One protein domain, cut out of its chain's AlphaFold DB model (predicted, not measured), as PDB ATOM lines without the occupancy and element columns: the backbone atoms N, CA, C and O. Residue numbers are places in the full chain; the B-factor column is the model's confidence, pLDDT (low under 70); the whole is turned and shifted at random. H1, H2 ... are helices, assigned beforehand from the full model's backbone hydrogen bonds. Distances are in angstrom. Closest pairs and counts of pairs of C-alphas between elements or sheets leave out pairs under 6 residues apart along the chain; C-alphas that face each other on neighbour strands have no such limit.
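Overview. This is residues 27 to 56, 72 to 118, 128 to 222 and 229 to 244 of the 245 residues of an uncharacterized protein of Gammaproteobacteria bacterium (UniProt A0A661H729). Little regular structure: short helices are strung on loops, H7 and H12 packed in the middle, H1 to H3 at one end, H8 to H10 at the other. The 188 printed residues have twelve named helices, H1 to H12 in order, holding 74 residues, and no named strand: all helix. The whole is compact, radius of gyration of the C-alphas 18.0 A, spanning 55 by 41 by 28 A.

Arrangement. Start at H11, residues 186 to 195; it touches H12, 197 to 206, only at the corner, C-alphas 193 and 199 closest at 5.4 A. H12 touches H7, 136 to 142, C-alphas 203 and 141 closest at 5.0 A. O i to N i+4 pairs within hydrogen-bond range number 5 of 6 in H11 and 4 of 6 in H12.

Along the chain. Find C-alpha 186 at (4.968, -28.492, 54.806); from there H11 runs 14.8 A. H12 ends at C-alpha 206, (21.802, -24.244, 46.707).

Size, cuts and confidence. Cuts leave gaps of 17.0 A between C-alphas 56 and 72, 10.8 A between 118 and 128, and 16.6 A between 222 and 229. Residues 73 and 129 to 131 have pLDDT under 70.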
ATOM      1  N   GLY A  27      -6.065 -16.534  21.937       87.12
ATOM      2  CA  GLY A  27      -7.159 -15.674  22.376       87.12
ATOM      3  C   GLY A  27      -8.147 -16.350  23.322       87.12
ATOM      4  O   GLY A  27      -9.096 -15.684  23.736       87.12
ATOM      5  N   ASP A  28      -7.949 -17.630  23.658       90.69
ATOM      6  CA  ASP A  28      -8.875 -18.360  24.516       90.69
ATOM      7  C   ASP A  28      -8.981 -17.691  25.900       90.69
ATOM      8  O   ASP A  28      -7.939 -17.379  26.498       90.69
ATOM      9  N   PRO A  29     -10.208 -17.464  26.420       91.75
ATOM     10  CA  PRO A  29     -10.441 -16.859  27.727       91.75
ATOM     11  C   PRO A  29      -9.625 -17.459  28.876       91.75
ATOM     12  O   PRO A  29      -9.295 -16.719  29.801       91.75
ATOM     13  N   ILE A  30      -9.259 -18.748  28.817       92.69
ATOM     14  CA  ILE A  30      -8.486 -19.423  29.870       92.69
ATOM     15  C   ILE A  30      -7.114 -18.788  30.128       92.69
ATOM     16  O   ILE A  30      -6.583 -18.939  31.218       92.69
ATOM     17  N   HIS A  31      -6.538 -18.044  29.176       91.25
ATOM     18  CA  HIS A  31      -5.235 -17.382  29.342       91.25
ATOM     19  C   HIS A  31      -5.300 -16.054  30.115       91.25
ATOM     20  O   HIS A  31      -4.264 -15.435  30.388       91.25
ATOM     21  N   PHE A  32      -6.501 -15.572  30.429       89.81
ATOM     22  CA  PHE A  32      -6.730 -14.234  30.963       89.81
ATOM     23  C   PHE A  32      -7.358 -14.293  32.356       89.81
ATOM     24  O   PHE A  32      -8.157 -15.178  32.662       89.81
ATOM     25  N   SER A  33      -7.035 -13.313  33.202       87.56
ATOM     26  CA  SER A  33      -7.737 -13.132  34.474       87.56
ATOM     27  C   SER A  33      -9.205 -12.748  34.235       87.56
ATOM     28  O   SER A  33      -9.490 -11.961  33.326       87.56
ATOM     29  N   PRO A  34     -10.148 -13.265  35.045       90.69
ATOM     30  CA  PRO A  34      -9.919 -14.138  36.205       90.69
ATOM     31  C   PRO A  34      -9.870 -15.642  35.869       90.69
ATOM     32  O   PRO A  34      -9.594 -16.444  36.750       90.69
ATOM     33  N   ALA A  35     -10.151 -16.057  34.627       93.75
ATOM     34  CA  ALA A  35     -10.351 -17.470  34.284       93.75
ATOM     35  C   ALA A  35      -9.118 -18.350  34.551       93.75
ATOM     36  O   ALA A  35      -9.261 -19.464  35.045       93.75
ATOM     37  N   ILE A  36      -7.917 -17.843  34.276       93.00
ATOM     38  CA  ILE A  36      -6.674 -18.576  34.555       93.00
ATOM     39  C   ILE A  36      -6.429 -18.804  36.049       93.00
ATOM     40  O   ILE A  36      -5.793 -19.781  36.415       93.00
ATOM     41  N   GLU A  37      -6.919 -17.922  36.922       89.69
ATOM     42  CA  GLU A  37      -6.623 -17.974  38.361       89.69
ATOM     43  C   GLU A  37      -7.288 -19.183  39.030       89.69
ATOM     44  O   GLU A  37      -6.795 -19.670  40.044       89.69
ATOM     45  N   SER A  38      -8.366 -19.699  38.436       91.31
ATOM     46  CA  SER A  38      -9.071 -20.905  38.876       91.31
ATOM     47  C   SER A  38      -8.893 -22.102  37.935       91.31
ATOM     48  O   SER A  38      -9.542 -23.129  38.139       91.31
ATOM     49  N   ALA A  39      -8.033 -21.989  36.917       95.62
ATOM     50  CA  ALA A  39      -7.775 -23.078  35.986       95.62
ATOM     51  C   ALA A  39      -7.092 -24.257  36.697       95.62
ATOM     52  O   ALA A  39      -6.146 -24.077  37.468       95.62
ATOM     53  N   THR A  40      -7.563 -25.471  36.421       96.38
ATOM     54  CA  THR A  40      -6.932 -26.699  36.915       96.38
ATOM     55  C   THR A  40      -5.776 -27.124  36.016       96.38
ATOM     56  O   THR A  40      -5.716 -26.765  34.835       96.38
ATOM     57  N   ASP A  41      -4.880 -27.954  36.550       96.75
ATOM     58  CA  ASP A  41      -3.798 -28.541  35.756       96.75
ATOM     59  C   ASP A  41      -4.347 -29.370  34.592       96.75
ATOM     60  O   ASP A  41      -3.850 -29.235  33.480       96.75
ATOM     61  N   ASP A  42      -5.432 -30.124  34.788       97.25
ATOM     62  CA  ASP A  42      -6.085 -30.879  33.710       97.25
ATOM     63  C   ASP A  42      -6.559 -29.975  32.563       97.25
ATOM     64  O   ASP A  42      -6.387 -30.309  31.388       97.25
ATOM     65  N   GLN A  43      -7.129 -28.804  32.876       96.88
ATOM     66  CA  GLN A  43      -7.546 -27.847  31.850       96.88
ATOM     67  C   GLN A  43      -6.339 -27.320  31.071       96.88
ATOM     68  O   GLN A  43      -6.369 -27.294  29.841       96.88
ATOM     69  N   CYS A  44      -5.258 -26.966  31.768       96.44
ATOM     70  CA  CYS A  44      -4.022 -26.494  31.146       96.44
ATOM     71  C   CYS A  44      -3.377 -27.582  30.267       96.44
ATOM     72  O   CYS A  44      -3.050 -27.353  29.101       96.44
ATOM     73  N   LEU A  45      -3.223 -28.787  30.814       96.56
ATOM     74  CA  LEU A  45      -2.523 -29.910  30.194       96.56
ATOM     75  C   LEU A  45      -3.318 -30.567  29.062       96.56
ATOM     76  O   LEU A  45      -2.718 -31.242  28.229       96.56
ATOM     77  N   SER A  46      -4.628 -30.324  28.959       95.69
ATOM     78  CA  SER A  46      -5.426 -30.776  27.812       95.69
ATOM     79  C   SER A  46      -4.914 -30.231  26.469       95.69
ATOM     80  O   SER A  46      -4.988 -30.924  25.454       95.69
ATOM     81  N   CYS A  47      -4.340 -29.022  26.479       93.62
ATOM     82  CA  CYS A  47      -3.709 -28.385  25.321       93.62
ATOM     83  C   CYS A  47      -2.176 -28.357  25.421       93.62
ATOM     84  O   CYS A  47      -1.513 -28.337  24.388       93.62
ATOM     85  N   HIS A  48      -1.628 -28.345  26.645       95.12
ATOM     86  CA  HIS A  48      -0.193 -28.197  26.925       95.12
ATOM     87  C   HIS A  48       0.492 -29.467  27.454       95.12
ATOM     88  O   HIS A  48       1.526 -29.386  28.121       95.12
ATOM     89  N   GLY A  49      -0.060 -30.654  27.191       96.25
ATOM     90  CA  GLY A  49       0.483 -31.928  27.680       96.25
ATOM     91  C   GLY A  49       1.949 -32.168  27.295       96.25
ATOM     92  O   GLY A  49       2.700 -32.811  28.036       96.25
ATOM     93  N   GLU A  50       2.423 -31.553  26.205       95.88
ATOM     94  CA  GLU A  50       3.799 -31.684  25.736       95.88
ATOM     95  C   GLU A  50       4.840 -31.230  26.766       95.88
ATOM     96  O   GLU A  50       5.992 -31.672  26.706       95.88
ATOM     97  N   VAL A  51       4.469 -30.361  27.714       96.12
ATOM     98  CA  VAL A  51       5.385 -29.884  28.759       96.12
ATOM     99  C   VAL A  51       5.779 -30.988  29.743       96.12
ATOM    100  O   VAL A  51       6.867 -30.921  30.321       96.12
ATOM    101  N   LEU A  52       4.933 -32.012  29.900       96.44
ATOM    102  CA  LEU A  52       5.188 -33.183  30.741       96.44
ATOM    103  C   LEU A  52       5.641 -34.408  29.941       96.44
ATOM    104  O   LEU A  52       6.313 -35.278  30.496       96.44
ATOM    105  N   GLU A  53       5.318 -34.480  28.652       95.12
ATOM    106  CA  GLU A  53       5.704 -35.601  27.789       95.12
ATOM    107  C   GLU A  53       7.135 -35.475  27.254       95.12
ATOM    108  O   GLU A  53       7.861 -36.469  27.151       95.12
ATOM    109  N   ARG A  54       7.569 -34.255  26.910       94.12
ATOM    110  CA  ARG A  54       8.906 -34.029  26.349       94.12
ATOM    111  C   ARG A  54       9.984 -34.289  27.396       94.12
ATOM    112  O   ARG A  54       9.922 -33.772  28.509       94.12
ATOM    113  N   LYS A  55      11.022 -35.021  26.988       91.94
ATOM    114  CA  LYS A  55      12.230 -35.300  27.776       91.94
ATOM    115  C   LYS A  55      13.486 -34.824  27.043       91.94
ATOM    116  O   LYS A  55      13.456 -34.718  25.811       91.94
ATOM    117  N   PRO A  56      14.588 -34.538  27.760       91.56
ATOM    118  CA  PRO A  56      15.879 -34.305  27.126       91.56
ATOM    119  C   PRO A  56      16.289 -35.481  26.231       91.56
ATOM    120  O   PRO A  56      15.950 -36.635  26.495       91.56
ATOM    121  N   TRP A  72      25.539 -27.131  36.936       71.94
ATOM    122  CA  TRP A  72      26.309 -26.675  38.097       71.94
ATOM    123  C   TRP A  72      25.480 -26.496  39.386       71.94
ATOM    124  O   TRP A  72      26.045 -26.459  40.470       71.94
ATOM    125  N   TYR A  73      24.152 -26.380  39.277       67.81
ATOM    126  CA  TYR A  73      23.215 -26.274  40.402       67.81
ATOM    127  C   TYR A  73      22.615 -27.626  40.835       67.81
ATOM    128  O   TYR A  73      21.762 -27.669  41.716       67.81
ATOM    129  N   GLN A  74      23.012 -28.737  40.213       73.94
ATOM    130  CA  GLN A  74      22.530 -30.093  40.512       73.94
ATOM    131  C   GLN A  74      23.491 -30.854  41.439       73.94
ATOM    132  O   GLN A  74      23.520 -32.075  41.443       73.94
ATOM    133  N   THR A  75      24.308 -30.140  42.214       75.81
ATOM    134  CA  THR A  75      25.404 -30.721  43.006       75.81
ATOM    135  C   THR A  75      25.005 -31.091  44.435       75.81
ATOM    136  O   THR A  75      25.878 -31.295  45.272       75.81
ATOM    137  N   LEU A  76      23.710 -31.075  44.751       83.00
ATOM    138  CA  LEU A  76      23.207 -31.445  46.072       83.00
ATOM    139  C   LEU A  76      22.664 -32.861  46.023       83.00
ATOM    140  O   LEU A  76      22.019 -33.220  45.042       83.00
ATOM    141  N   ASP A  77      22.815 -33.590  47.123       81.25
ATOM    142  CA  ASP A  77      22.363 -34.981  47.245       81.25
ATOM    143  C   ASP A  77      20.841 -35.123  47.085       81.25
ATOM    144  O   ASP A  77      20.332 -36.184  46.754       81.25
ATOM    145  N   THR A  78      20.096 -34.024  47.236       84.00
ATOM    146  CA  THR A  78      18.651 -33.973  46.975       84.00
ATOM    147  C   THR A  78      18.294 -33.946  45.490       84.00
ATOM    148  O   THR A  78      17.117 -33.954  45.134       84.00
ATOM    149  N   TYR A  79      19.272 -33.825  44.593       81.88
ATOM    150  CA  TYR A  79      19.052 -33.939  43.158       81.88
ATOM    151  C   TYR A  79      19.293 -35.380  42.706       81.88
ATOM    152  O   TYR A  79      20.426 -35.789  42.477       81.88
ATOM    153  N   GLU A  80      18.208 -36.130  42.520       83.81
ATOM    154  CA  GLU A  80      18.254 -37.499  42.009       83.81
ATOM    155  C   GLU A  80      17.617 -37.617  40.609       83.81
ATOM    156  O   GLU A  80      16.793 -36.790  40.181       83.81
ATOM    157  N   GLY A  81      17.999 -38.676  39.890       85.44
ATOM    158  CA  GLY A  81      17.439 -39.064  38.592       85.44
ATOM    159  C   GLY A  81      18.096 -38.426  37.360       85.44
ATOM    160  O   GLY A  81      18.916 -37.514  37.456       85.44
ATOM    161  N   GLU A  82      17.705 -38.916  36.182       87.56
ATOM    162  CA  GLU A  82      18.201 -38.483  34.864       87.56
ATOM    163  C   GLU A  82      17.884 -37.017  34.558       87.56
ATOM    164  O   GLU A  82      16.892 -36.495  35.053       87.56
ATOM    165  N   GLN A  83      18.650 -36.354  33.682       88.12
ATOM    166  CA  GLN A  83      18.297 -35.007  33.212       88.12
ATOM    167  C   GLN A  83      16.830 -34.942  32.772       88.12
ATOM    168  O   GLN A  83      16.350 -35.794  32.028       88.12
ATOM    169  N   ASP A  84      16.120 -33.910  33.224       90.94
ATOM    170  CA  ASP A  84      14.694 -33.761  32.940       90.94
ATOM    171  C   ASP A  84      14.349 -32.294  32.641       90.94
ATOM    172  O   ASP A  84      15.142 -31.388  32.917       90.94
ATOM    173  N   THR A  85      13.190 -32.050  32.031       92.69
ATOM    174  CA  THR A  85      12.759 -30.706  31.633       92.69
ATOM    175  C   THR A  85      12.341 -29.862  32.833       92.69
ATOM    176  O   THR A  85      12.078 -30.369  33.925       92.69
ATOM    177  N   PHE A  86      12.264 -28.543  32.624       92.06
ATOM    178  CA  PHE A  86      11.876 -27.591  33.665       92.06
ATOM    179  C   PHE A  86      10.549 -27.972  34.335       92.06
ATOM    180  O   PHE A  86      10.534 -28.179  35.543       92.06
ATOM    181  N   HIS A  87       9.464 -28.124  33.570       95.50
ATOM    182  CA  HIS A  87       8.149 -28.455  34.132       95.50
ATOM    183  C   HIS A  87       8.175 -29.790  34.867       95.50
ATOM    184  O   HIS A  87       7.707 -29.882  35.998       95.50
ATOM    185  N   ARG A  88       8.815 -30.807  34.281       95.00
ATOM    186  CA  ARG A  88       8.878 -32.127  34.904       95.00
ATOM    187  C   ARG A  88       9.589 -32.096  36.256       95.00
ATOM    188  O   ARG A  88       9.083 -32.660  37.222       95.00
ATOM    189  N   ARG A  89      10.691 -31.347  36.361       92.25
ATOM    190  CA  ARG A  89      11.444 -31.138  37.612       92.25
ATOM    191  C   ARG A  89      10.655 -30.435  38.718       92.25
ATOM    192  O   ARG A  89      11.059 -30.549  39.872       92.25
ATOM    193  N   HIS A  90       9.577 -29.737  38.382       93.88
ATOM    194  CA  HIS A  90       8.741 -29.016  39.344       93.88
ATOM    195  C   HIS A  90       7.389 -29.696  39.594       93.88
ATOM    196  O   HIS A  90       6.735 -29.336  40.561       93.88
ATOM    197  N   LEU A  91       6.985 -30.675  38.772       95.44
ATOM    198  CA  LEU A  91       5.643 -31.271  38.844       95.44
ATOM    199  C   LEU A  91       5.633 -32.792  39.046       95.44
ATOM    200  O   LEU A  91       4.801 -33.286  39.789       95.44
ATOM    201  N   VAL A  92       6.527 -33.549  38.394       94.62
ATOM    202  CA  VAL A  92       6.372 -35.022  38.265       94.62
ATOM    203  C   VAL A  92       7.644 -35.823  38.555       94.62
ATOM    204  O   VAL A  92       7.759 -36.991  38.188       94.62
ATOM    205  N   THR A  93       8.667 -35.191  39.133       92.88
ATOM    206  CA  THR A  93       9.823 -35.942  39.657       92.88
ATOM    207  C   THR A  93       9.573 -36.339  41.108       92.88
ATOM    208  O   THR A  93       8.872 -35.600  41.795       92.88
ATOM    209  N   PRO A  94      10.194 -37.416  41.628       93.56
ATOM    210  CA  PRO A  94       9.929 -37.880  42.994       93.56
ATOM    211  C   PRO A  94      10.109 -36.801  44.072       93.56
ATOM    212  O   PRO A  94       9.318 -36.710  45.003       93.56
ATOM    213  N   LEU A  95      11.124 -35.938  43.935       91.50
ATOM    214  CA  LEU A  95      11.320 -34.813  44.853       91.50
ATOM    215  C   LEU A  95      10.195 -33.773  44.745       91.50
ATOM    216  O   LEU A  95       9.801 -33.205  45.759       91.50
ATOM    217  N   ALA A  96       9.719 -33.507  43.524       93.88
ATOM    218  CA  ALA A  96       8.599 -32.604  43.297       93.88
ATOM    219  C   ALA A  96       7.343 -33.147  43.959       93.88
ATOM    220  O   ALA A  96       6.844 -32.505  44.865       93.88
ATOM    221  N   GLU A  97       6.939 -34.368  43.630       95.06
ATOM    222  CA  GLU A  97       5.738 -34.988  44.194       95.06
ATOM    223  C   GLU A  97       5.803 -35.139  45.724       95.06
ATOM    224  O   GLU A  97       4.777 -35.098  46.392       95.06
ATOM    225  N   ARG A  98       7.004 -35.290  46.305       95.25
ATOM    226  CA  ARG A  98       7.177 -35.367  47.764       95.25
ATOM    227  C   ARG A  98       7.060 -34.007  48.455       95.25
ATOM    228  O   ARG A  98       6.463 -33.918  49.520       95.25
ATOM    229  N   LEU A  99       7.707 -32.967  47.925       95.00
ATOM    230  CA  LEU A  99       7.916 -31.705  48.656       95.00
ATOM    231  C   LEU A  99       7.114 -30.521  48.104       95.00
ATOM    232  O   LEU A  99       6.928 -29.524  48.804       95.00
ATOM    233  N   MET A 100       6.691 -30.595  46.847       95.62
ATOM    234  CA  MET A 100       6.159 -29.484  46.067       95.62
ATOM    235  C   MET A 100       4.747 -29.826  45.576       95.62
ATOM    236  O   MET A 100       4.561 -30.795  44.858       95.62
ATOM    237  N   ASP A 101       3.775 -28.976  45.905       95.44
ATOM    238  CA  ASP A 101       2.381 -29.069  45.430       95.44
ATOM    239  C   ASP A 101       2.117 -28.018  44.336       95.44
ATOM    240  O   ASP A 101       1.114 -27.304  44.328       95.44
ATOM    241  N   MET A 102       3.111 -27.799  43.470       95.56
ATOM    242  CA  MET A 102       3.024 -26.762  42.444       95.56
ATOM    243  C   MET A 102       1.978 -27.124  41.393       95.56
ATOM    244  O   MET A 102       1.901 -28.257  40.934       95.56
ATOM    245  N   ARG A 103       1.242 -26.104  40.956       94.94
ATOM    246  CA  ARG A 103       0.254 -26.159  39.876       94.94
ATOM    247  C   ARG A 103       0.704 -25.265  38.731       94.94
ATOM    248  O   ARG A 103       1.562 -24.392  38.908       94.94
ATOM    249  N   CYS A 104       0.080 -25.397  37.566       95.38
ATOM    250  CA  CYS A 104       0.318 -24.511  36.425       95.38
ATOM    251  C   CYS A 104       0.177 -23.039  36.848       95.38
ATOM    252  O   CYS A 104       1.035 -22.205  36.547       95.38
ATOM    253  N   THR A 105      -0.855 -22.746  37.639       94.25
ATOM    254  CA  THR A 105      -1.211 -21.413  38.143       94.25
ATOM    255  C   THR A 105      -0.349 -20.926  39.312       94.25
ATOM    256  O   THR A 105      -0.420 -19.753  39.680       94.25
ATOM    257  N   THR A 106       0.532 -21.768  39.869       94.19
ATOM    258  CA  THR A 106       1.559 -21.293  40.810       94.19
ATOM    259  C   THR A 106       2.499 -20.316  40.105       94.19
ATOM    260  O   THR A 106       2.817 -19.256  40.645       94.19
ATOM    261  N   CYS A 107       2.917 -20.653  38.880       93.12
ATOM    262  CA  CYS A 107       3.820 -19.832  38.076       93.12
ATOM    263  C   CYS A 107       3.072 -18.948  37.076       93.12
ATOM    264  O   CYS A 107       3.442 -17.784  36.886       93.12
ATOM    265  N   HIS A 108       2.046 -19.505  36.429       93.12
ATOM    266  CA  HIS A 108       1.307 -18.831  35.375       93.12
ATOM    267  C   HIS A 108       0.167 -17.967  35.921       93.12
ATOM    268  O   HIS A 108      -0.565 -18.349  36.826       93.12
ATOM    269  N   GLN A 109       0.025 -16.782  35.344       88.81
ATOM    270  CA  GLN A 109      -0.935 -15.743  35.688       88.81
ATOM    271  C   GLN A 109      -1.559 -15.187  34.418       88.81
ATOM    272  O   GLN A 109      -1.010 -15.327  33.319       88.81
ATOM    273  N   GLY A 110      -2.689 -14.502  34.580       86.81
ATOM    274  CA  GLY A 110      -3.373 -13.861  33.469       86.81
ATOM    275  C   GLY A 110      -2.512 -12.788  32.844       86.81
ATOM    276  O   GLY A 110      -2.059 -11.872  33.521       86.81
ATOM    277  N   SER A 111      -2.314 -12.881  31.531       80.12
ATOM    278  CA  SER A 111      -1.628 -11.838  30.769       80.12
ATOM    279  C   SER A 111      -2.587 -11.236  29.757       80.12
ATOM    280  O   SER A 111      -3.100 -11.946  28.900       80.12
ATOM    281  N   ASN A 112      -2.832  -9.928  29.823       75.69
ATOM    282  CA  ASN A 112      -3.644  -9.243  28.823       75.69
ATOM    283  C   ASN A 112      -2.729  -8.570  27.792       75.69
ATOM    284  O   ASN A 112      -1.974  -7.658  28.112       75.69
ATOM    285  N   TYR A 113      -2.803  -8.985  26.524       72.50
ATOM    286  CA  TYR A 113      -1.995  -8.391  25.448       72.50
ATOM    287  C   TYR A 113      -2.325  -6.913  25.183       72.50
ATOM    288  O   TYR A 113      -1.532  -6.218  24.549       72.50
ATOM    289  N   ARG A 114      -3.488  -6.445  25.653       75.75
ATOM    290  CA  ARG A 114      -3.928  -5.045  25.593       75.75
ATOM    291  C   ARG A 114      -3.494  -4.231  26.808       75.75
ATOM    292  O   ARG A 114      -3.786  -3.046  26.857       75.75
ATOM    293  N   GLU A 115      -2.857  -4.857  27.796       77.88
ATOM    294  CA  GLU A 115      -2.338  -4.154  28.960       77.88
ATOM    295  C   GLU A 115      -1.237  -3.180  28.529       77.88
ATOM    296  O   GLU A 115      -0.224  -3.562  27.929       77.88
ATOM    297  N   GLU A 116      -1.462  -1.902  28.818       74.44
ATOM    298  CA  GLU A 116      -0.525  -0.829  28.521       74.44
ATOM    299  C   GLU A 116       0.430  -0.617  29.697       74.44
ATOM    300  O   GLU A 116       0.074  -0.788  30.863       74.44
ATOM    301  N   ALA A 117       1.668  -0.227  29.392       74.62
ATOM    302  CA  ALA A 117       2.600   0.193  30.429       74.62
ATOM    303  C   ALA A 117       2.064   1.461  31.127       74.62
ATOM    304  O   ALA A 117       1.604   2.366  30.428       74.62
ATOM    305  N   PRO A 118       2.163   1.578  32.464       73.88
ATOM    306  CA  PRO A 118       1.814   2.797  33.178       73.88
ATOM    307  C   PRO A 118       2.539   4.015  32.596       73.88
ATOM    308  O   PRO A 118       3.741   3.953  32.319       73.88
ATOM    309  N   THR A 128       3.227  -6.558  36.582       70.38
ATOM    310  CA  THR A 128       3.854  -7.532  35.675       70.38
ATOM    311  C   THR A 128       3.363  -7.338  34.238       70.38
ATOM    312  O   THR A 128       2.537  -8.094  33.739       70.38
ATOM    313  N   LEU A 129       3.909  -6.334  33.539       68.69
ATOM    314  CA  LEU A 129       3.463  -5.974  32.186       68.69
ATOM    315  C   LEU A 129       3.497  -7.159  31.208       68.69
ATOM    316  O   LEU A 129       4.586  -7.577  30.791       68.69
ATOM    317  N   ARG A 130       2.322  -7.608  30.746       68.38
ATOM    318  CA  ARG A 130       2.156  -8.587  29.652       68.38
ATOM    319  C   ARG A 130       2.856  -9.936  29.866       68.38
ATOM    320  O   ARG A 130       2.965 -10.704  28.907       68.38
ATOM    321  N   LYS A 131       3.366 -10.249  31.064       69.38
ATOM    322  CA  LYS A 131       3.997 -11.554  31.309       69.38
ATOM    323  C   LYS A 131       2.970 -12.493  31.907       69.38
ATOM    324  O   LYS A 131       2.362 -12.178  32.918       69.38
ATOM    325  N   ALA A 132       2.876 -13.684  31.330       82.75
ATOM    326  CA  ALA A 132       2.136 -14.779  31.940       82.75
ATOM    327  C   ALA A 132       2.827 -15.315  33.204       82.75
ATOM    328  O   ALA A 132       2.239 -16.117  33.901       82.75
ATOM    329  N   VAL A 133       4.073 -14.923  33.500       88.56
ATOM    330  CA  VAL A 133       4.819 -15.370  34.686       88.56
ATOM    331  C   VAL A 133       5.529 -14.173  35.316       88.56
ATOM    332  O   VAL A 133       6.292 -13.475  34.638       88.56
ATOM    333  N   ASP A 134       5.316 -13.963  36.618       86.50
ATOM    334  CA  ASP A 134       6.134 -13.062  37.436       86.50
ATOM    335  C   ASP A 134       7.413 -13.801  37.875       86.50
ATOM    336  O   ASP A 134       7.318 -14.763  38.638       86.50
ATOM    337  N   PRO A 135       8.619 -13.362  37.462       85.44
ATOM    338  CA  PRO A 135       9.877 -13.981  37.879       85.44
ATOM    339  C   PRO A 135      10.099 -14.048  39.397       85.44
ATOM    340  O   PRO A 135      10.941 -14.829  39.845       85.44
ATOM    341  N   ASN A 136       9.371 -13.262  40.201       88.06
ATOM    342  CA  ASN A 136       9.431 -13.374  41.656       88.06
ATOM    343  C   ASN A 136       9.029 -14.767  42.152       88.06
ATOM    344  O   ASN A 136       9.575 -15.197  43.165       88.06
ATOM    345  N   VAL A 137       8.160 -15.498  41.437       91.75
ATOM    346  CA  VAL A 137       7.815 -16.886  41.795       91.75
ATOM    347  C   VAL A 137       9.039 -17.798  41.720       91.75
ATOM    348  O   VAL A 137       9.307 -18.565  42.638       91.75
ATOM    349  N   CYS A 138       9.872 -17.639  40.687       92.44
ATOM    350  CA  CYS A 138      11.113 -18.394  40.540       92.44
ATOM    351  C   CYS A 138      12.115 -18.002  41.631       92.44
ATOM    352  O   CYS A 138      12.841 -18.843  42.161       92.44
ATOM    353  N   LEU A 139      12.151 -16.710  41.979       92.81
ATOM    354  CA  LEU A 139      13.042 -16.180  43.002       92.81
ATOM    355  C   LEU A 139      12.776 -16.812  44.380       92.81
ATOM    356  O   LEU A 139      13.731 -16.975  45.140       92.81
ATOM    357  N   MET A 140      11.539 -17.240  44.670       92.38
ATOM    358  CA  MET A 140      11.175 -17.936  45.916       92.38
ATOM    359  C   MET A 140      11.950 -19.231  46.153       92.38
ATOM    360  O   MET A 140      12.070 -19.623  47.306       92.38
ATOM    361  N   CYS A 141      12.482 -19.881  45.117       92.44
ATOM    362  CA  CYS A 141      13.242 -21.135  45.244       92.44
ATOM    363  C   CYS A 141      14.673 -21.013  44.689       92.44
ATOM    364  O   CYS A 141      15.604 -21.665  45.150       92.44
ATOM    365  N   HIS A 142      14.875 -20.133  43.707       93.12
ATOM    366  CA  HIS A 142      16.154 -19.940  43.017       93.12
ATOM    367  C   HIS A 142      16.874 -18.647  43.424       93.12
ATOM    368  O   HIS A 142      17.797 -18.196  42.738       93.12
ATOM    369  N   GLY A 143      16.457 -18.025  44.526       92.62
ATOM    370  CA  GLY A 143      17.149 -16.890  45.125       92.62
ATOM    371  C   GLY A 143      18.457 -17.289  45.797       92.62
ATOM    372  O   GLY A 143      18.646 -18.417  46.244       92.62
ATOM    373  N   LYS A 144      19.383 -16.336  45.908       92.81
ATOM    374  CA  LYS A 144      20.638 -16.541  46.632       92.81
ATOM    375  C   LYS A 144      20.380 -16.756  48.128       92.81
ATOM    376  O   LYS A 144      19.670 -15.960  48.747       92.81
ATOM    377  N   PHE A 145      21.052 -17.738  48.727       93.38
ATOM    378  CA  PHE A 145      21.009 -17.978  50.172       93.38
ATOM    379  C   PHE A 145      21.535 -16.768  50.961       93.38
ATOM    380  O   PHE A 145      22.688 -16.354  50.802       93.38
ATOM    381  N   ASN A 146      20.685 -16.188  51.813       92.12
ATOM    382  CA  ASN A 146      20.971 -14.948  52.542       92.12
ATOM    383  C   ASN A 146      21.557 -15.217  53.935       92.12
ATOM    384  O   ASN A 146      20.940 -14.900  54.955       92.12
ATOM    385  N   TYR A 147      22.740 -15.828  53.974       92.50
ATOM    386  CA  TYR A 147      23.398 -16.231  55.221       92.50
ATOM    387  C   TYR A 147      23.632 -15.049  56.180       92.50
ATOM    388  O   TYR A 147      23.460 -15.204  57.390       92.50
ATOM    389  N   GLN A 148      23.908 -13.843  55.661       91.12
ATOM    390  CA  GLN A 148      24.092 -12.651  56.495       91.12
ATOM    391  C   GLN A 148      22.816 -12.244  57.239       91.12
ATOM    392  O   GLN A 148      22.881 -11.888  58.412       91.12
ATOM    393  N   ALA A 149      21.643 -12.323  56.599       87.75
ATOM    394  CA  ALA A 149      20.374 -12.020  57.269       87.75
ATOM    395  C   ALA A 149      20.037 -13.027  58.385       87.75
ATOM    396  O   ALA A 149      19.286 -12.696  59.301       87.75
ATOM    397  N   MET A 150      20.596 -14.238  58.318       86.12
ATOM    398  CA  MET A 150      20.493 -15.252  59.372       86.12
ATOM    399  C   MET A 150      21.567 -15.108  60.458       86.12
ATOM    400  O   MET A 150      21.531 -15.845  61.437       86.12
ATOM    401  N   GLY A 151      22.499 -14.158  60.319       87.94
ATOM    402  CA  GLY A 151      23.593 -13.959  61.271       87.94
ATOM    403  C   GLY A 151      24.697 -15.013  61.176       87.94
ATOM    404  O   GLY A 151      25.469 -15.167  62.119       87.94
ATOM    405  N   LEU A 152      24.778 -15.744  60.061       90.94
ATOM    406  CA  LEU A 152      25.843 -16.714  59.837       90.94
ATOM    407  C   LEU A 152      27.149 -15.993  59.447       90.94
ATOM    408  O   LEU A 152      27.103 -15.034  58.669       90.94
ATOM    409  N   PRO A 153      28.316 -16.438  59.948       91.75
ATOM    410  CA  PRO A 153      29.599 -15.780  59.691       91.75
ATOM    411  C   PRO A 153      30.138 -16.007  58.269       91.75
ATOM    412  O   PRO A 153      30.970 -15.231  57.807       91.75
ATOM    413  N   MET A 154      29.682 -17.052  57.573       93.94
ATOM    414  CA  MET A 154      30.160 -17.448  56.242       93.94
ATOM    415  C   MET A 154      29.052 -18.164  55.440       93.94
ATOM    416  O   MET A 154      28.009 -18.497  56.010       93.94
ATOM    417  N   PRO A 155      29.212 -18.358  54.115       92.88
ATOM    418  CA  PRO A 155      28.250 -19.092  53.289       92.88
ATOM    419  C   PRO A 155      27.982 -20.517  53.791       92.88
ATOM    420  O   PRO A 155      28.872 -21.163  54.336       92.88
ATOM    421  N   TRP A 156      26.771 -21.039  53.544       92.19
ATOM    422  CA  TRP A 156      26.381 -22.397  53.965       92.19
ATOM    423  C   TRP A 156      27.340 -23.478  53.464       92.19
ATOM    424  O   TRP A 156      27.700 -24.367  54.225       92.19
ATOM    425  N   THR A 157      27.811 -23.364  52.220       90.50
ATOM    426  CA  THR A 157      28.784 -24.296  51.622       90.50
ATOM    427  C   THR A 157      30.044 -24.465  52.461       90.50
ATOM    428  O   THR A 157      30.620 -25.547  52.465       90.50
ATOM    429  N   ASP A 158      30.429 -23.424  53.199       93.06
ATOM    430  CA  ASP A 158      31.694 -23.367  53.921       93.06
ATOM    431  C   ASP A 158      31.518 -23.730  55.408       93.06
ATOM    432  O   ASP A 158      32.498 -24.008  56.092       93.06
ATOM    433  N   MET A 159      30.283 -23.735  55.926       91.69
ATOM    434  CA  MET A 159      30.001 -24.006  57.345       91.69
ATOM    435  C   MET A 159      29.016 -25.140  57.620       91.69
ATOM    436  O   MET A 159      28.820 -25.480  58.788       91.69
ATOM    437  N   ARG A 160      28.395 -25.734  56.592       91.56
ATOM    438  CA  ARG A 160      27.404 -26.808  56.766       91.56
ATOM    439  C   ARG A 160      27.950 -27.968  57.590       91.56
ATOM    440  O   ARG A 160      27.245 -28.450  58.464       91.56
ATOM    441  N   GLU A 161      29.211 -28.354  57.394       92.06
ATOM    442  CA  GLU A 161      29.853 -29.433  58.158       92.06
ATOM    443  C   GLU A 161      29.940 -29.092  59.651       92.06
ATOM    444  O   GLU A 161      29.501 -29.874  60.492       92.06
ATOM    445  N   SER A 162      30.373 -27.874  59.985       91.81
ATOM    446  CA  SER A 162      30.408 -27.361  61.363       91.81
ATOM    447  C   SER A 162      29.025 -27.288  62.024       91.81
ATOM    448  O   SER A 162      28.930 -27.207  63.247       91.81
ATOM    449  N   MET A 163      27.951 -27.303  61.230       89.81
ATOM    450  CA  MET A 163      26.559 -27.351  61.685       89.81
ATOM    451  C   MET A 163      25.925 -28.743  61.551       89.81
ATOM    452  O   MET A 163      24.702 -28.858  61.613       89.81
ATOM    453  N   ASN A 164      26.724 -29.798  61.350       92.44
ATOM    454  CA  ASN A 164      26.257 -31.169  61.102       92.44
ATOM    455  C   ASN A 164      25.241 -31.269  59.950       92.44
ATOM    456  O   ASN A 164      24.319 -32.078  59.996       92.44
ATOM    457  N   ASN A 165      25.381 -30.396  58.951       92.38
ATOM    458  CA  ASN A 165      24.463 -30.213  57.833       92.38
ATOM    459  C   ASN A 165      22.997 -30.135  58.289       92.38
ATOM    460  O   ASN A 165      22.143 -30.788  57.708       92.38
ATOM    461  N   ASN A 166      22.693 -29.390  59.358       92.50
ATOM    462  CA  ASN A 166      21.352 -29.366  59.939       92.50
ATOM    463  C   ASN A 166      20.842 -27.932  60.149       92.50
ATOM    464  O   ASN A 166      21.256 -27.213  61.058       92.50
ATOM    465  N   CYS A 167      19.890 -27.508  59.315       91.38
ATOM    466  CA  CYS A 167      19.265 -26.189  59.429       91.38
ATOM    467  C   CYS A 167      18.290 -26.095  60.624       91.38
ATOM    468  O   CYS A 167      18.022 -24.999  61.137       91.38
ATOM    469  N   LEU A 168      17.768 -27.229  61.105       90.50
ATOM    470  CA  LEU A 168      16.805 -27.285  62.206       90.50
ATOM    471  C   LEU A 168      17.429 -26.984  63.569       90.50
ATOM    472  O   LEU A 168      16.688 -26.599  64.473       90.50
ATOM    473  N   THR A 169      18.760 -27.027  63.708       87.56
ATOM    474  CA  THR A 169      19.467 -26.601  64.930       87.56
ATOM    475  C   THR A 169      19.052 -25.200  65.390       87.56
ATOM    476  O   THR A 169      19.007 -24.936  66.589       87.56
ATOM    477  N   CYS A 170      18.701 -24.309  64.457       86.38
ATOM    478  CA  CYS A 170      18.150 -22.990  64.777       86.38
ATOM    479  C   CYS A 170      16.678 -22.848  64.372       86.38
ATOM    480  O   CYS A 170      15.886 -22.242  65.100       86.38
ATOM    481  N   HIS A 171      16.280 -23.371  63.208       87.81
ATOM    482  CA  HIS A 171      14.938 -23.109  62.688       87.81
ATOM    483  C   HIS A 171      13.821 -23.743  63.521       87.81
ATOM    484  O   HIS A 171      12.760 -23.123  63.623       87.81
ATOM    485  N   ALA A 172      14.069 -24.868  64.203       84.56
ATOM    486  CA  ALA A 172      13.096 -25.487  65.106       84.56
ATOM    487  C   ALA A 172      12.641 -24.545  66.237       84.56
ATOM    488  O   ALA A 172      11.505 -24.635  66.692       84.56
ATOM    489  N   THR A 173      13.490 -23.599  66.657       79.56
ATOM    490  CA  THR A 173      13.187 -22.656  67.745       79.56
ATOM    491  C   THR A 173      12.598 -21.334  67.247       79.56
ATOM    492  O   THR A 173      11.690 -20.790  67.869       79.56
ATOM    493  N   PHE A 174      13.100 -20.790  66.132       75.75
ATOM    494  CA  PHE A 174      12.765 -19.421  65.691       75.75
ATOM    495  C   PHE A 174      11.761 -19.345  64.535       75.75
ATOM    496  O   PHE A 174      11.309 -18.258  64.157       75.75
ATOM    497  N   ARG A 175      11.456 -20.480  63.908       77.44
ATOM    498  CA  ARG A 175      10.555 -20.580  62.758       77.44
ATOM    499  C   ARG A 175       9.618 -21.753  62.979       77.44
ATOM    500  O   ARG A 175       9.706 -22.736  62.271       77.44
ATOM    501  N   THR A 176       8.760 -21.678  63.985       73.56
ATOM    502  CA  THR A 176       7.923 -22.814  64.414       73.56
ATOM    503  C   THR A 176       6.750 -23.116  63.483       73.56
ATOM    504  O   THR A 176       6.122 -24.155  63.626       73.56
ATOM    505  N   ASN A 177       6.450 -22.221  62.542       80.75
ATOM    506  CA  ASN A 177       5.444 -22.422  61.512       80.75
ATOM    507  C   ASN A 177       6.051 -22.023  60.154       80.75
ATOM    508  O   ASN A 177       6.395 -20.853  59.956       80.75
ATOM    509  N   ARG A 178       6.292 -23.002  59.274       87.00
ATOM    510  CA  ARG A 178       7.031 -22.850  58.006       87.00
ATOM    511  C   ARG A 178       6.232 -23.446  56.854       87.00
ATOM    512  O   ARG A 178       5.387 -24.307  57.066       87.00
ATOM    513  N   HIS A 179       6.527 -22.960  55.649       91.62
ATOM    514  CA  HIS A 179       6.032 -23.518  54.385       91.62
ATOM    515  C   HIS A 179       4.500 -23.661  54.293       91.62
ATOM    516  O   HIS A 179       4.018 -24.472  53.517       91.62
ATOM    517  N   GLN A 180       3.734 -22.865  55.055       90.62
ATOM    518  CA  GLN A 180       2.267 -22.815  54.981       90.62
ATOM    519  C   GLN A 180       1.838 -22.031  53.745       90.62
ATOM    520  O   GLN A 180       1.440 -20.866  53.826       90.62
ATOM    521  N   VAL A 181       2.041 -22.658  52.597       93.69
ATOM    522  CA  VAL A 181       1.663 -22.155  51.288       93.69
ATOM    523  C   VAL A 181       1.038 -23.281  50.480       93.69
ATOM    524  O   VAL A 181       1.362 -24.445  50.691       93.69
ATOM    525  N   ASN A 182       0.183 -22.933  49.529       94.69
ATOM    526  CA  ASN A 182      -0.579 -23.887  48.718       94.69
ATOM    527  C   ASN A 182       0.216 -24.605  47.615       94.69
ATOM    528  O   ASN A 182      -0.378 -25.296  46.796       94.69
ATOM    529  N   PHE A 183       1.533 -24.406  47.555       95.44
ATOM    530  CA  PHE A 183       2.402 -24.995  46.534       95.44
ATOM    531  C   PHE A 183       3.527 -25.854  47.123       95.44
ATOM    532  O   PHE A 183       4.464 -26.224  46.415       95.44
ATOM    533  N   LEU A 184       3.472 -26.157  48.422       96.56
ATOM    534  CA  LEU A 184       4.448 -26.982  49.134       96.56
ATOM    535  C   LEU A 184       3.735 -27.948  50.081       96.56
ATOM    536  O   LEU A 184       2.672 -27.635  50.608       96.56
ATOM    537  N   HIS A 185       4.374 -29.081  50.368       96.50
ATOM    538  CA  HIS A 185       3.936 -30.016  51.404       96.50
ATOM    539  C   HIS A 185       4.716 -29.751  52.704       96.50
ATOM    540  O   HIS A 185       5.826 -30.267  52.862       96.50
ATOM    541  N   PRO A 186       4.199 -28.929  53.641       94.12
ATOM    542  CA  PRO A 186       4.968 -28.492  54.806       94.12
ATOM    543  C   PRO A 186       5.437 -29.659  55.678       94.12
ATOM    544  O   PRO A 186       6.604 -29.682  56.060       94.12
ATOM    545  N   ASP A 187       4.571 -30.636  55.947       93.56
ATOM    546  CA  ASP A 187       4.891 -31.762  56.833       93.56
ATOM    547  C   ASP A 187       5.998 -32.655  56.247       93.56
ATOM    548  O   ASP A 187       6.950 -33.005  56.946       93.56
ATOM    549  N   GLU A 188       5.938 -32.949  54.945       95.75
ATOM    550  CA  GLU A 188       6.977 -33.713  54.240       95.75
ATOM    551  C   GLU A 188       8.319 -32.973  54.214       95.75
ATOM    552  O   GLU A 188       9.377 -33.586  54.375       95.75
ATOM    553  N   ILE A 189       8.294 -31.643  54.069       95.00
ATOM    554  CA  ILE A 189       9.503 -30.815  54.140       95.00
ATOM    555  C   ILE A 189      10.133 -30.875  55.534       95.00
ATOM    556  O   ILE A 189      11.358 -30.900  55.635       95.00
ATOM    557  N   GLU A 190       9.340 -30.907  56.606       91.69
ATOM    558  CA  GLU A 190       9.878 -31.039  57.965       91.69
ATOM    559  C   GLU A 190      10.548 -32.392  58.193       91.69
ATOM    560  O   GLU A 190      11.634 -32.448  58.775       91.69
ATOM    561  N   VAL A 191       9.941 -33.471  57.693       93.31
ATOM    562  CA  VAL A 191      10.530 -34.815  57.746       93.31
ATOM    563  C   VAL A 191      11.840 -34.849  56.958       93.31
ATOM    564  O   VAL A 191      12.882 -35.198  57.510       93.31
ATOM    565  N   ALA A 192      11.822 -34.412  55.697       93.38
ATOM    566  CA  ALA A 192      13.003 -34.416  54.837       93.38
ATOM    567  C   ALA A 192      14.119 -33.491  55.366       93.38
ATOM    568  O   ALA A 192      15.297 -33.843  55.349       93.38
ATOM    569  N   GLY A 193      13.768 -32.313  55.889       91.75
ATOM    570  CA  GLY A 193      14.722 -31.355  56.453       91.75
ATOM    571  C   GLY A 193      15.400 -31.831  57.741       91.75
ATOM    572  O   GLY A 193      16.480 -31.340  58.074       91.75
ATOM    573  N   ALA A 194      14.801 -32.788  58.457       91.38
ATOM    574  CA  ALA A 194      15.421 -33.430  59.613       91.38
ATOM    575  C   ALA A 194      16.494 -34.459  59.223       91.38
ATOM    576  O   ALA A 194      17.397 -34.716  60.020       91.38
ATOM    577  N   GLU A 195      16.414 -35.024  58.016       90.62
ATOM    578  CA  GLU A 195      17.388 -35.985  57.487       90.62
ATOM    579  C   GLU A 195      18.665 -35.284  57.004       90.62
ATOM    580  O   GLU A 195      19.772 -35.739  57.290       90.62
ATOM    581  N   SER A 196      18.521 -34.169  56.276       91.25
ATOM    582  CA  SER A 196      19.652 -33.410  55.735       91.25
ATOM    583  C   SER A 196      19.307 -31.945  55.467       91.25
ATOM    584  O   SER A 196      18.298 -31.605  54.847       91.25
ATOM    585  N   GLY A 197      20.227 -31.057  55.838       92.44
ATOM    586  CA  GLY A 197      20.189 -29.631  55.534       92.44
ATOM    587  C   GLY A 197      20.299 -29.319  54.043       92.44
ATOM    588  O   GLY A 197      19.957 -28.205  53.646       92.44
ATOM    589  N   ASP A 198      20.688 -30.277  53.196       92.38
ATOM    590  CA  ASP A 198      20.664 -30.096  51.740       92.38
ATOM    591  C   ASP A 198      19.239 -30.019  51.173       92.38
ATOM    592  O   ASP A 198      19.044 -29.439  50.102       92.38
ATOM    593  N   VAL A 199      18.226 -30.515  51.898       92.62
ATOM    594  CA  VAL A 199      16.806 -30.287  51.565       92.62
ATOM    595  C   VAL A 199      16.476 -28.808  51.703       92.62
ATOM    596  O   VAL A 199      15.997 -28.177  50.760       92.62
ATOM    597  N   CYS A 200      16.817 -28.216  52.848       92.62
ATOM    598  CA  CYS A 200      16.595 -26.798  53.096       92.62
ATOM    599  C   CYS A 200      17.452 -25.931  52.163       92.62
ATOM    600  O   CYS A 200      16.954 -24.997  51.534       92.62
ATOM    601  N   TYR A 201      18.746 -26.240  52.054       93.38
ATOM    602  CA  TYR A 201      19.670 -25.475  51.230       93.38
ATOM    603  C   TYR A 201      19.299 -25.559  49.750       93.38
ATOM    604  O   TYR A 201      19.333 -24.533  49.076       93.38
ATOM    605  N   GLY A 202      18.853 -26.717  49.255       91.19
ATOM    606  CA  GLY A 202      18.386 -26.879  47.878       91.19
ATOM    607  C   GLY A 202      17.313 -25.873  47.476       91.19
ATOM    608  O   GLY A 202      17.441 -25.258  46.416       91.19
ATOM    609  N   CYS A 203      16.335 -25.631  48.349       91.25
ATOM    610  CA  CYS A 203      15.252 -24.671  48.117       91.25
ATOM    611  C   CYS A 203      15.614 -23.221  48.488       91.25
ATOM    612  O   CYS A 203      15.013 -22.289  47.964       91.25
ATOM    613  N   HIS A 204      16.584 -23.000  49.382       91.75
ATOM    614  CA  HIS A 204      16.929 -21.660  49.879       91.75
ATOM    615  C   HIS A 204      18.218 -21.064  49.300       91.75
ATOM    616  O   HIS A 204      18.663 -20.011  49.757       91.75
ATOM    617  N   GLY A 205      18.806 -21.684  48.276       89.62
ATOM    618  CA  GLY A 205      19.847 -21.054  47.456       89.62
ATOM    619  C   GLY A 205      21.007 -21.941  47.030       89.62
ATOM    620  O   GLY A 205      21.954 -21.445  46.424       89.62
ATOM    621  N   GLY A 206      20.927 -23.238  47.293       89.44
ATOM    622  CA  GLY A 206      21.802 -24.244  46.707       89.44
ATOM    623  C   GLY A 206      21.531 -24.477  45.219       89.44
ATOM    624  O   GLY A 206      22.398 -24.980  44.514       89.44
ATOM    625  N   ARG A 207      20.376 -24.022  44.712       89.31
ATOM    626  CA  ARG A 207      20.047 -23.967  43.279       89.31
ATOM    627  C   ARG A 207      19.810 -22.534  42.794       89.31
ATOM    628  O   ARG A 207      18.876 -22.272  42.040       89.31
ATOM    629  N   ALA A 208      20.611 -21.581  43.270       89.94
ATOM    630  CA  ALA A 208      20.376 -20.164  43.009       89.94
ATOM    631  C   ALA A 208      20.654 -19.772  41.548       89.94
ATOM    632  O   ALA A 208      21.798 -19.758  41.120       89.94
ATOM    633  N   TRP A 209      19.636 -19.367  40.791       88.12
ATOM    634  CA  TRP A 209      19.813 -18.752  39.465       88.12
ATOM    635  C   TRP A 209      19.927 -17.233  39.550       88.12
ATOM    636  O   TRP A 209      20.563 -16.588  38.715       88.12
ATOM    637  N   TYR A 210      19.327 -16.654  40.588       89.62
ATOM    638  CA  TYR A 210      19.319 -15.222  40.813       89.62
ATOM    639  C   TYR A 210      20.442 -14.820  41.768       89.62
ATOM    640  O   TYR A 210      20.713 -15.463  42.780       89.62
ATOM    641  N   ARG A 211      21.078 -13.681  41.474       90.06
ATOM    642  CA  ARG A 211      22.124 -13.096  42.337       90.06
ATOM    643  C   ARG A 211      21.565 -12.452  43.608       90.06
ATOM    644  O   ARG A 211      22.335 -12.130  44.514       90.06
ATOM    645  N   VAL A 212      20.253 -12.236  43.645       91.75
ATOM    646  CA  VAL A 212      19.520 -11.617  44.750       91.75
ATOM    647  C   VAL A 212      18.770 -12.680  45.544       91.75
ATOM    648  O   VAL A 212      18.450 -13.746  45.025       91.75
ATOM    649  N   SER A 213      18.517 -12.398  46.816       91.88
ATOM    650  CA  SER A 213      17.716 -13.262  47.684       91.88
ATOM    651  C   SER A 213      16.243 -12.893  47.595       91.88
ATOM    652  O   SER A 213      15.917 -11.708  47.510       91.88
ATOM    653  N   TYR A 214      15.357 -13.881  47.712       91.44
ATOM    654  CA  TYR A 214      13.940 -13.599  47.904       91.44
ATOM    655  C   TYR A 214      13.690 -13.020  49.308       91.44
ATOM    656  O   TYR A 214      14.159 -13.588  50.306       91.44
ATOM    657  N   PRO A 215      12.968 -11.895  49.435       90.06
ATOM    658  CA  PRO A 215      12.647 -11.305  50.725       90.06
ATOM    659  C   PRO A 215      11.450 -12.022  51.368       90.06
ATOM    660  O   PRO A 215      10.378 -11.435  51.482       90.06
ATOM    661  N   TYR A 216      11.629 -13.278  51.812       89.88
ATOM    662  CA  TYR A 216      10.531 -14.042  52.428       89.88
ATOM    663  C   TYR A 216       9.829 -13.243  53.535       89.88
ATOM    664  O   TYR A 216      10.527 -12.587  54.332       89.88
ATOM    665  N   PRO A 217       8.487 -13.337  53.625       90.19
ATOM    666  CA  PRO A 217       7.718 -12.651  54.645       90.19
ATOM    667  C   PRO A 217       8.235 -12.931  56.056       90.19
ATOM    668  O   PRO A 217       8.564 -14.060  56.423       90.19
ATOM    669  N   ARG A 218       8.301 -11.881  56.870       87.88
ATOM    670  CA  ARG A 218       8.701 -11.935  58.271       87.88
ATOM    671  C   ARG A 218       7.453 -11.946  59.152       87.88
ATOM    672  O   ARG A 218       7.159 -10.958  59.823       87.88
ATOM    673  N   HIS A 219       6.752 -13.078  59.127       87.38
ATOM    674  CA  HIS A 219       5.630 -13.373  60.025       87.38
ATOM    675  C   HIS A 219       6.032 -13.175  61.492       87.38
ATOM    676  O   HIS A 219       7.203 -13.341  61.846       87.38
ATOM    677  N   SER A 220       5.081 -12.814  62.351       84.12
ATOM    678  CA  SER A 220       5.320 -12.713  63.792       84.12
ATOM    679  C   SER A 220       5.593 -14.092  64.406       84.12
ATOM    680  O   SER A 220       5.028 -15.099  63.984       84.12
ATOM    681  N   TRP A 221       6.462 -14.148  65.419       83.12
ATOM    682  CA  TRP A 221       6.722 -15.369  66.191       83.12
ATOM    683  C   TRP A 221       6.827 -15.067  67.695       83.12
ATOM    684  O   TRP A 221       7.116 -13.922  68.071       83.12
ATOM    685  N   PRO A 222       6.612 -16.066  68.575       82.12
ATOM    686  CA  PRO A 222       6.757 -15.889  70.017       82.12
ATOM    687  C   PRO A 222       8.161 -15.402  70.402       82.12
ATOM    688  O   PRO A 222       9.163 -15.998  70.016       82.12
ATOM    689  N   PRO A 229      15.117  -5.221  62.551       87.88
ATOM    690  CA  PRO A 229      16.469  -4.982  62.053       87.88
ATOM    691  C   PRO A 229      16.437  -4.379  60.644       87.88
ATOM    692  O   PRO A 229      15.496  -4.618  59.884       87.88
ATOM    693  N   ASP A 230      17.484  -3.639  60.275       88.69
ATOM    694  CA  ASP A 230      17.536  -2.883  59.016       88.69
ATOM    695  C   ASP A 230      17.282  -3.747  57.776       88.69
ATOM    696  O   ASP A 230      16.487  -3.372  56.916       88.69
ATOM    697  N   TRP A 231      17.863  -4.951  57.723       86.69
ATOM    698  CA  TRP A 231      17.675  -5.894  56.612       86.69
ATOM    699  C   TRP A 231      16.225  -6.381  56.447       86.69
ATOM    700  O   TRP A 231      15.866  -6.910  55.394       86.69
ATOM    701  N   ALA A 232      15.391  -6.237  57.482       88.50
ATOM    702  CA  ALA A 232      14.005  -6.691  57.498       88.50
ATOM    703  C   ALA A 232      12.987  -5.568  57.255       88.50
ATOM    704  O   ALA A 232      11.803  -5.872  57.123       88.50
ATOM    705  N   LYS A 233      13.407  -4.294  57.206       88.00
ATOM    706  CA  LYS A 233      12.495  -3.134  57.130       88.00
ATOM    707  C   LYS A 233      11.511  -3.210  55.961       88.00
ATOM    708  O   LYS A 233      10.338  -2.913  56.155       88.00
ATOM    709  N   ASN A 234      11.973  -3.686  54.808       85.75
ATOM    710  CA  ASN A 234      11.185  -3.749  53.573       85.75
ATOM    711  C   ASN A 234      10.596  -5.142  53.294       85.75
ATOM    712  O   ASN A 234      10.187  -5.416  52.169       85.75
ATOM    713  N   ARG A 235      10.600  -6.058  54.273       89.06
ATOM    714  CA  ARG A 235      10.027  -7.395  54.079       89.06
ATOM    715  C   ARG A 235       8.525  -7.394  54.367       89.06
ATOM    716  O   ARG A 235       8.126  -6.791  55.369       89.06
ATOM    717  N   PRO A 236       7.713  -8.110  53.566       90.06
ATOM    718  CA  PRO A 236       6.306  -8.339  53.881       90.06
ATOM    719  C   PRO A 236       6.144  -9.005  55.249       90.06
ATOM    720  O   PRO A 236       7.027  -9.729  55.703       90.06
ATOM    721  N   GLU A 237       5.008  -8.794  55.905       90.12
ATOM    722  CA  GLU A 237       4.685  -9.452  57.184       90.12
ATOM    723  C   GLU A 237       3.733 -10.638  57.014       90.12
ATOM    724  O   GLU A 237       3.482 -11.365  57.970       90.12
ATOM    725  N   LYS A 238       3.223 -10.838  55.796       89.44
ATOM    726  CA  LYS A 238       2.342 -11.938  55.409       89.44
ATOM    727  C   LYS A 238       2.756 -12.471  54.041       89.44
ATOM    728  O   LYS A 238       3.370 -11.743  53.259       89.44
ATOM    729  N   SER A 239       2.432 -13.731  53.779       90.62
ATOM    730  CA  SER A 239       2.532 -14.306  52.436       90.62
ATOM    731  C   SER A 239       1.496 -13.662  51.514       90.62
ATOM    732  O   SER A 239       0.491 -13.128  51.986       90.62
ATOM    733  N   ASP A 240       1.766 -13.702  50.213       89.31
ATOM    734  CA  ASP A 240       0.803 -13.307  49.185       89.31
ATOM    735  C   ASP A 240      -0.481 -14.149  49.343       89.31
ATOM    736  O   ASP A 240      -0.362 -15.376  49.434       89.31
ATOM    737  N   PRO A 241      -1.677 -13.531  49.401       90.94
ATOM    738  CA  PRO A 241      -2.945 -14.246  49.524       90.94
ATOM    739  C   PRO A 241      -3.134 -15.374  48.510       90.94
ATOM    740  O   PRO A 241      -3.671 -16.414  48.876       90.94
ATOM    741  N   ARG A 242      -2.623 -15.226  47.279       88.44
ATOM    742  CA  ARG A 242      -2.711 -16.273  46.248       88.44
ATOM    743  C   ARG A 242      -2.061 -17.590  46.675       88.44
ATOM    744  O   ARG A 242      -2.408 -18.641  46.152       88.44
ATOM    745  N   PHE A 243      -1.101 -17.542  47.594       92.19
ATOM    746  CA  PHE A 243      -0.387 -18.723  48.065       92.19
ATOM    747  C   PHE A 243      -0.903 -19.263  49.397       92.19
ATOM    748  O   PHE A 243      -0.230 -20.096  49.990       92.19
ATOM    749  N   LEU A 244      -2.036 -18.779  49.909       89.25
ATOM    750  CA  LEU A 244      -2.586 -19.209  51.200       89.25
ATOM    751  C   LEU A 244      -3.776 -20.173  51.082       89.25
ATOM    752  O   LEU A 244      -4.166 -20.734  52.104       89.25
TER     753      LEU A 244